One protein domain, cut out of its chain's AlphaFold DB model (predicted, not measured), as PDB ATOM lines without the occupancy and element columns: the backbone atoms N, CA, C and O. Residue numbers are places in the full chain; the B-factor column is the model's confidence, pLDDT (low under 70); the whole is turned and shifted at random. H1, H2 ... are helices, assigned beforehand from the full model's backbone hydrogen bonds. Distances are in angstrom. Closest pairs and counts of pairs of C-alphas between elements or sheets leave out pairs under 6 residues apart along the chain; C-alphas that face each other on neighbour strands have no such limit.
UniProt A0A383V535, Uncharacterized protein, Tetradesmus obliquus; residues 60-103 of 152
ATOM      1  N   GLU A  60     -77.089   2.874 198.711       88.31
ATOM      2  CA  GLU A  60     -78.392   3.487 199.033       88.31
ATOM      3  C   GLU A  60     -78.257   4.902 199.627       88.31
ATOM      4  O   GLU A  60     -78.974   5.820 199.234       88.31
ATOM      5  N   GLN A  61     -77.243   5.119 200.471       88.94
ATOM      6  CA  GLN A  61     -76.916   6.432 201.038       88.94
ATOM      7  C   GLN A  61     -76.514   7.469 199.977       88.94
ATOM      8  O   GLN A  61     -76.877   8.639 200.074       88.94
ATOM      9  N   GLN A  62     -75.769   7.057 198.945       86.44
ATOM     10  CA  GLN A  62     -75.380   7.940 197.841       86.44
ATOM     11  C   GLN A  62     -76.584   8.282 196.965       86.44
ATOM     12  O   GLN A  62     -76.686   9.400 196.465       86.44
ATOM     13  N   LEU A  63     -77.503   7.328 196.809       87.69
ATOM     14  CA  LEU A  63     -78.727   7.510 196.048       87.69
ATOM     15  C   LEU A  63     -79.682   8.482 196.759       87.69
ATOM     16  O   LEU A  63     -80.184   9.404 196.120       87.69
ATOM     17  N   GLN A  64     -79.841   8.352 198.080       89.06
ATOM     18  CA  GLN A  64     -80.584   9.309 198.909       89.06
ATOM     19  C   GLN A  64     -79.948  10.704 198.877       89.06
ATOM     20  O   GLN A  64     -80.636  11.675 198.587       89.06
ATOM     21  N   ALA A  65     -78.626  10.818 199.046       90.19
ATOM     22  CA  ALA A  65     -77.944  12.114 198.985       90.19
ATOM     23  C   ALA A  65     -78.070  12.795 197.607       90.19
ATOM     24  O   ALA A  65     -78.223  14.016 197.516       90.19
ATOM     25  N   ALA A  66     -78.015  12.019 196.519       86.56
ATOM     26  CA  ALA A  66     -78.233  12.530 195.169       86.56
ATOM     27  C   ALA A  66     -79.686  12.977 194.963       86.56
ATOM     28  O   ALA A  66     -79.921  14.039 194.383       86.56
ATOM     29  N   HIS A  67     -80.644  12.201 195.472       86.12
ATOM     30  CA  HIS A  67     -82.059  12.543 195.445       86.12
ATOM     31  C   HIS A  67     -82.337  13.841 196.217       86.12
ATOM     32  O   HIS A  67     -82.919  14.767 195.659       86.12
ATOM     33  N   ASP A  68     -81.832  13.978 197.443       87.50
ATOM     34  CA  ASP A  68     -82.002  15.185 198.263       87.50
ATOM     35  C   ASP A  68     -81.387  16.420 197.603       87.50
ATOM     36  O   ASP A  68     -81.969  17.511 197.602       87.50
ATOM     37  N   LYS A  69     -80.221  16.254 196.971       89.06
ATOM     38  CA  LYS A  69     -79.575  17.322 196.206       89.06
ATOM     39  C   LYS A  69     -80.420  17.743 195.005       89.06
ATOM     40  O   LYS A  69     -80.543  18.941 194.753       89.06
ATOM     41  N   LEU A  70     -81.018  16.791 194.286       84.69
ATOM     42  CA  LEU A  70     -81.939  17.091 193.189       84.69
ATOM     43  C   LEU A  70     -83.176  17.830 193.698       84.69
ATOM     44  O   LEU A  70     -83.454  18.914 193.197       84.69
ATOM     45  N   VAL A  71     -83.841  17.325 194.739       84.69
ATOM     46  CA  VAL A  71     -85.016  17.969 195.352       84.69
ATOM     47  C   VAL A  71     -84.707  19.406 195.782       84.69
ATOM     48  O   VAL A  71     -85.525  20.299 195.575       84.69
ATOM     49  N   THR A  72     -83.514  19.652 196.327       85.69
ATOM     50  CA  THR A  72     -83.083  20.991 196.757       85.69
ATOM     51  C   THR A  72     -82.851  21.943 195.581       85.69
ATOM     52  O   THR A  72     -83.195  23.121 195.664       85.69
ATOM     53  N   LEU A  73     -82.249  21.455 194.493       85.69
ATOM     54  CA  LEU A  73     -81.937  22.258 193.306       85.69
ATOM     55  C   LEU A  73     -83.159  22.497 192.416       85.69
ATOM     56  O   LEU A  73     -83.211  23.487 191.687       85.69
ATOM     57  N   THR A  74     -84.133  21.593 192.442       81.75
ATOM     58  CA  THR A  74     -85.359  21.724 191.661       81.75
ATOM     59  C   THR A  74     -86.388  22.583 192.389       81.75
ATOM     60  O   THR A  74     -86.627  22.428 193.582       81.75
ATOM     61  N   ASN A  75     -87.097  23.437 191.652       77.62
ATOM     62  CA  ASN A  75     -88.230  24.193 192.204       77.62
ATOM     63  C   ASN A  75     -89.477  23.320 192.445       77.62
ATOM     64  O   ASN A  75     -90.441  23.766 193.067       77.62
ATOM     65  N   PHE A  76     -89.481  22.086 191.944       72.81
ATOM     66  CA  PHE A  76     -90.629  21.192 191.986       72.81
ATOM     67  C   PHE A  76     -90.594  20.326 193.253       72.81
ATOM     68  O   PHE A  76     -90.092  19.211 193.245       72.81
ATOM     69  N   LYS A  77     -91.128  20.850 194.360       73.12
ATOM     70  CA  LYS A  77     -91.044  20.198 195.682       73.12
ATOM     71  C   LYS A  77     -92.069  19.082 195.930       73.12
ATOM     72  O   LYS A  77     -91.939  18.355 196.910       73.12
ATOM     73  N   HIS A  78     -93.083  18.942 195.073       76.00
ATOM     74  CA  HIS A  78     -94.219  18.033 195.291       76.00
ATOM     75  C   HIS A  78     -94.693  17.338 194.000       76.00
ATOM     76  O   HIS A  78     -95.893  17.207 193.785       76.00
ATOM     77  N   THR A  79     -93.777  16.923 193.118       76.75
ATOM     78  CA  THR A  79     -94.128  16.281 191.829       76.75
ATOM     79  C   THR A  79     -94.922  14.995 191.994       76.75
ATOM     80  O   THR A  79     -95.849  14.747 191.231       76.75
ATOM     81  N   GLU A  80     -94.581  14.207 193.011       83.06
ATOM     82  CA  GLU A  80     -95.182  12.891 193.250       83.06
ATOM     83  C   GLU A  80     -96.534  12.972 193.973       83.06
ATOM     84  O   GLU A  80     -97.266  11.985 194.059       83.06
ATOM     85  N   HIS A  81     -96.882  14.142 194.513       86.00
ATOM     86  CA  HIS A  81     -98.100  14.333 195.287       86.00
ATOM     87  C   HIS A  81     -99.209  14.935 194.434       86.00
ATOM     88  O   HIS A  81     -99.012  15.882 193.673       86.00
ATOM     89  N   LEU A  82    -100.427  14.428 194.622       87.69
ATOM     90  CA  LEU A  82    -101.605  15.056 194.032       87.69
ATOM     91  C   LEU A  82    -101.832  16.441 194.666       87.69
ATOM     92  O   LEU A  82    -101.611  16.601 195.869       87.69
ATOM     93  N   PRO A  83    -102.365  17.428 193.922       88.44
ATOM     94  CA  PRO A  83    -102.651  18.758 194.466       88.44
ATOM     95  C   PRO A  83    -103.522  18.745 195.730       88.44
ATOM     96  O   PRO A  83    -103.317  19.561 196.622       88.44
ATOM     97  N   SER A  84    -104.441  17.783 195.849       87.38
ATOM     98  CA  SER A  84    -105.304  17.604 197.024       87.38
ATOM     99  C   SER A  84    -104.600  17.046 198.264       87.38
ATOM    100  O   SER A  84    -105.168  17.079 199.353       87.38
ATOM    101  N   GLN A  85    -103.380  16.524 198.121       88.31
ATOM    102  CA  GLN A  85    -102.530  16.110 199.242       88.31
ATOM    103  C   GLN A  85    -101.661  17.267 199.745       88.31
ATOM    104  O   GLN A  85    -101.305  17.301 200.919       88.31
ATOM    105  N   VAL A  86    -101.318  18.202 198.856       89.94
ATOM    106  CA  VAL A  86    -100.439  19.338 199.157       89.94
ATOM    107  C   VAL A  86    -101.234  20.520 199.706       89.94
ATOM    108  O   VAL A  86    -100.808  21.171 200.657       89.94
ATOM    109  N   TYR A  87    -102.396  20.802 199.118       90.44
ATOM    110  CA  TYR A  87    -103.224  21.949 199.468       90.44
ATOM    111  C   TYR A  87    -104.528  21.497 200.126       90.44
ATOM    112  O   TYR A  87    -105.165  20.545 199.685       90.44
ATOM    113  N   ALA A  88    -104.958  22.214 201.168       90.56
ATOM    114  CA  ALA A  88    -106.236  21.939 201.830       90.56
ATOM    115  C   ALA A  88    -107.446  22.313 200.953       90.56
ATOM    116  O   ALA A  88    -108.504  21.694 201.051       90.56
ATOM    117  N   LEU A  89    -107.287  23.324 200.095       91.69
ATOM    118  CA  LEU A  89    -108.302  23.842 199.180       91.69
ATOM    119  C   LEU A  89    -107.664  24.127 197.808       91.69
ATOM    120  O   LEU A  89    -106.450  24.350 197.752       91.69
ATOM    121  N   PRO A  90    -108.447  24.147 196.713       93.00
ATOM    122  CA  PRO A  90    -107.937  24.513 195.396       93.00
ATOM    123  C   PRO A  90    -107.339  25.923 195.421       93.00
ATOM    124  O   PRO A  90    -108.012  26.886 195.780       93.00
ATOM    125  N   ALA A  91    -106.070  26.051 195.035       92.50
ATOM    126  CA  ALA A  91    -105.378  27.340 195.040       92.50
ATOM    127  C   ALA A  91    -105.668  28.185 193.785       92.50
ATOM    128  O   ALA A  91    -105.426  29.389 193.776       92.50
ATOM    129  N   THR A  92    -106.147  27.560 192.708       92.81
ATOM    130  CA  THR A  92    -106.431  28.216 191.423       92.81
ATOM    131  C   THR A  92    -107.737  27.687 190.834       92.81
ATOM    132  O   THR A  92    -108.107  26.545 191.098       92.81
ATOM    133  N   GLY A  93    -108.396  28.473 189.977       93.94
ATOM    134  CA  GLY A  93    -109.668  28.072 189.356       93.94
ATOM    135  C   GLY A  93    -109.575  26.779 188.536       93.94
ATOM    136  O   GLY A  93    -110.492  25.966 188.543       93.94
ATOM    137  N   ASN A  94    -108.430  26.510 187.900       90.19
ATOM    138  CA  ASN A  94    -108.222  25.250 187.178       90.19
ATOM    139  C   ASN A  94    -108.147  24.041 188.120       90.19
ATOM    140  O   ASN A  94    -108.528  22.943 187.728       90.19
ATOM    141  N   MET A  95    -107.660  24.237 189.350       91.56
ATOM    142  CA  MET A  95    -107.597  23.172 190.349       91.56
ATOM    143  C   MET A  95    -108.967  22.845 190.932       91.56
ATOM    144  O   MET A  95    -109.126  21.729 191.403       91.56
ATOM    145  N   GLU A  96    -109.939  23.767 190.911       90.19
ATOM    146  CA  GLU A  96    -111.293  23.513 191.436       90.19
ATOM    147  C   GLU A  96    -111.936  22.297 190.762       90.19
ATOM    148  O   GLU A  96    -112.592  21.477 191.413       90.19
ATOM    149  N   TYR A  97    -111.672  22.122 189.467       88.56
ATOM    150  CA  TYR A  97    -112.119  20.967 188.709       88.56
ATOM    151  C   TYR A  97    -111.366  19.705 189.137       88.56
ATOM    152  O   TYR A  97    -110.178  19.530 188.878       88.56
ATOM    153  N   GLY A  98    -112.082  18.780 189.776       86.38
ATOM    154  CA  GLY A  98    -111.544  17.470 190.138       86.38
ATOM    155  C   GLY A  98    -110.638  17.457 191.374       86.38
ATOM    156  O   GLY A  98    -110.138  16.387 191.714       86.38
ATOM    157  N   PHE A  99    -110.483  18.576 192.099       90.19
ATOM    158  CA  PHE A  99    -109.696  18.626 193.342       90.19
ATOM    159  C   PHE A  99    -110.113  17.548 194.350       90.19
ATOM    160  O   PHE A  99    -109.285  16.857 194.939       90.19
ATOM    161  N   PHE A 100    -111.426  17.367 194.501       87.56
ATOM    162  CA  PHE A 100    -112.030  16.397 195.412       87.56
ATOM    163  C   PHE A 100    -112.357  15.057 194.732       87.56
ATOM    164  O   PHE A 100    -113.039  14.231 195.321       87.56
ATOM    165  N   SER A 101    -111.868  14.803 193.512       83.12
ATOM    166  CA  SER A 101    -112.219  13.604 192.726       83.12
ATOM    167  C   SER A 101    -111.792  12.290 193.393       83.12
ATOM    168  O   SER A 101    -112.458  11.268 193.249       83.12
ATOM    169  N   SER A 102    -110.709  12.313 194.176       79.62
ATOM    170  CA  SER A 102    -110.224  11.137 194.909       79.62
ATOM    171  C   SER A 102    -111.175  10.670 196.014       79.62
ATOM    172  O   SER A 102    -111.110   9.513 196.424       79.62
ATOM    173  N   LYS A 103    -112.066  11.546 196.494       77.31
ATOM    174  CA  LYS A 103    -113.090  11.226 197.489       77.31
ATOM    175  C   LYS A 103    -114.454  11.417 196.854       77.31
ATOM    176  O   LYS A 103    -114.936  12.535 196.706       77.31
TER     177      LYS A 103
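What this domain is: This is residues 60 to 103 of the 152 residues of an uncharacterized protein of Tetradesmus obliquus (UniProt A0A383V535). What shape does the model have? A straight helical arm, H1, leads through a stretched link to a small, loose head made of loops and two very short helices, H2 and H3; residues 60 to 70 and 72 to 77 stick out from the rest. What is it built of? The printed part has 44 residues with three named helices, in the order H1, H2, H3, and no named strand; its class is all helix. How compact is it? It is extended, with a radius of gyration of the C-alphas of 14.4 A, and elongated, spanning 40 by 20 by 13 A.

How they stand to each other: Where does H1 stand? H1, residues 60 to 73, touches no helix and is apart from both H2, residues 83 to 86, and H3, residues 93 to 96. How near are H2 and H3? They are close but not clearly touching, and their closest C-alphas, those of Pro 83 and Met 95, are 7.8 A apart. What do the helix backbones show? In H1 every O i to N i+4 pair is within hydrogen-bond range. H2 and H3 are too short for such a pair; in each, the one O i to N i+3 pair is within range.

Where its parts are: Where does H1 run? It begins with C-alpha 60 at (-78.392, 3.487, 199.033), ends with C-alpha 73 at (-81.937, 22.258, 193.306), and measures 19.9 A between them. Where are the short helices? H2 measures 5.2 A from C-alpha 83 to C-alpha 86. H3 measures 5.3 A and ends with C-alpha 96 at (-111.293, 23.513, 191.436).

The domain as a whole: How large is it? The two C-alphas farthest apart, those of Gln 61 and Gly 93, are 41.0 A apart. Is there a cut or a long link? The printed part has no cut, and both links, H1 to H2 and H2 to H3, are short. How confident is the model? The mean pLDDT of the printed part is 86.3, and no printed residue is under 70.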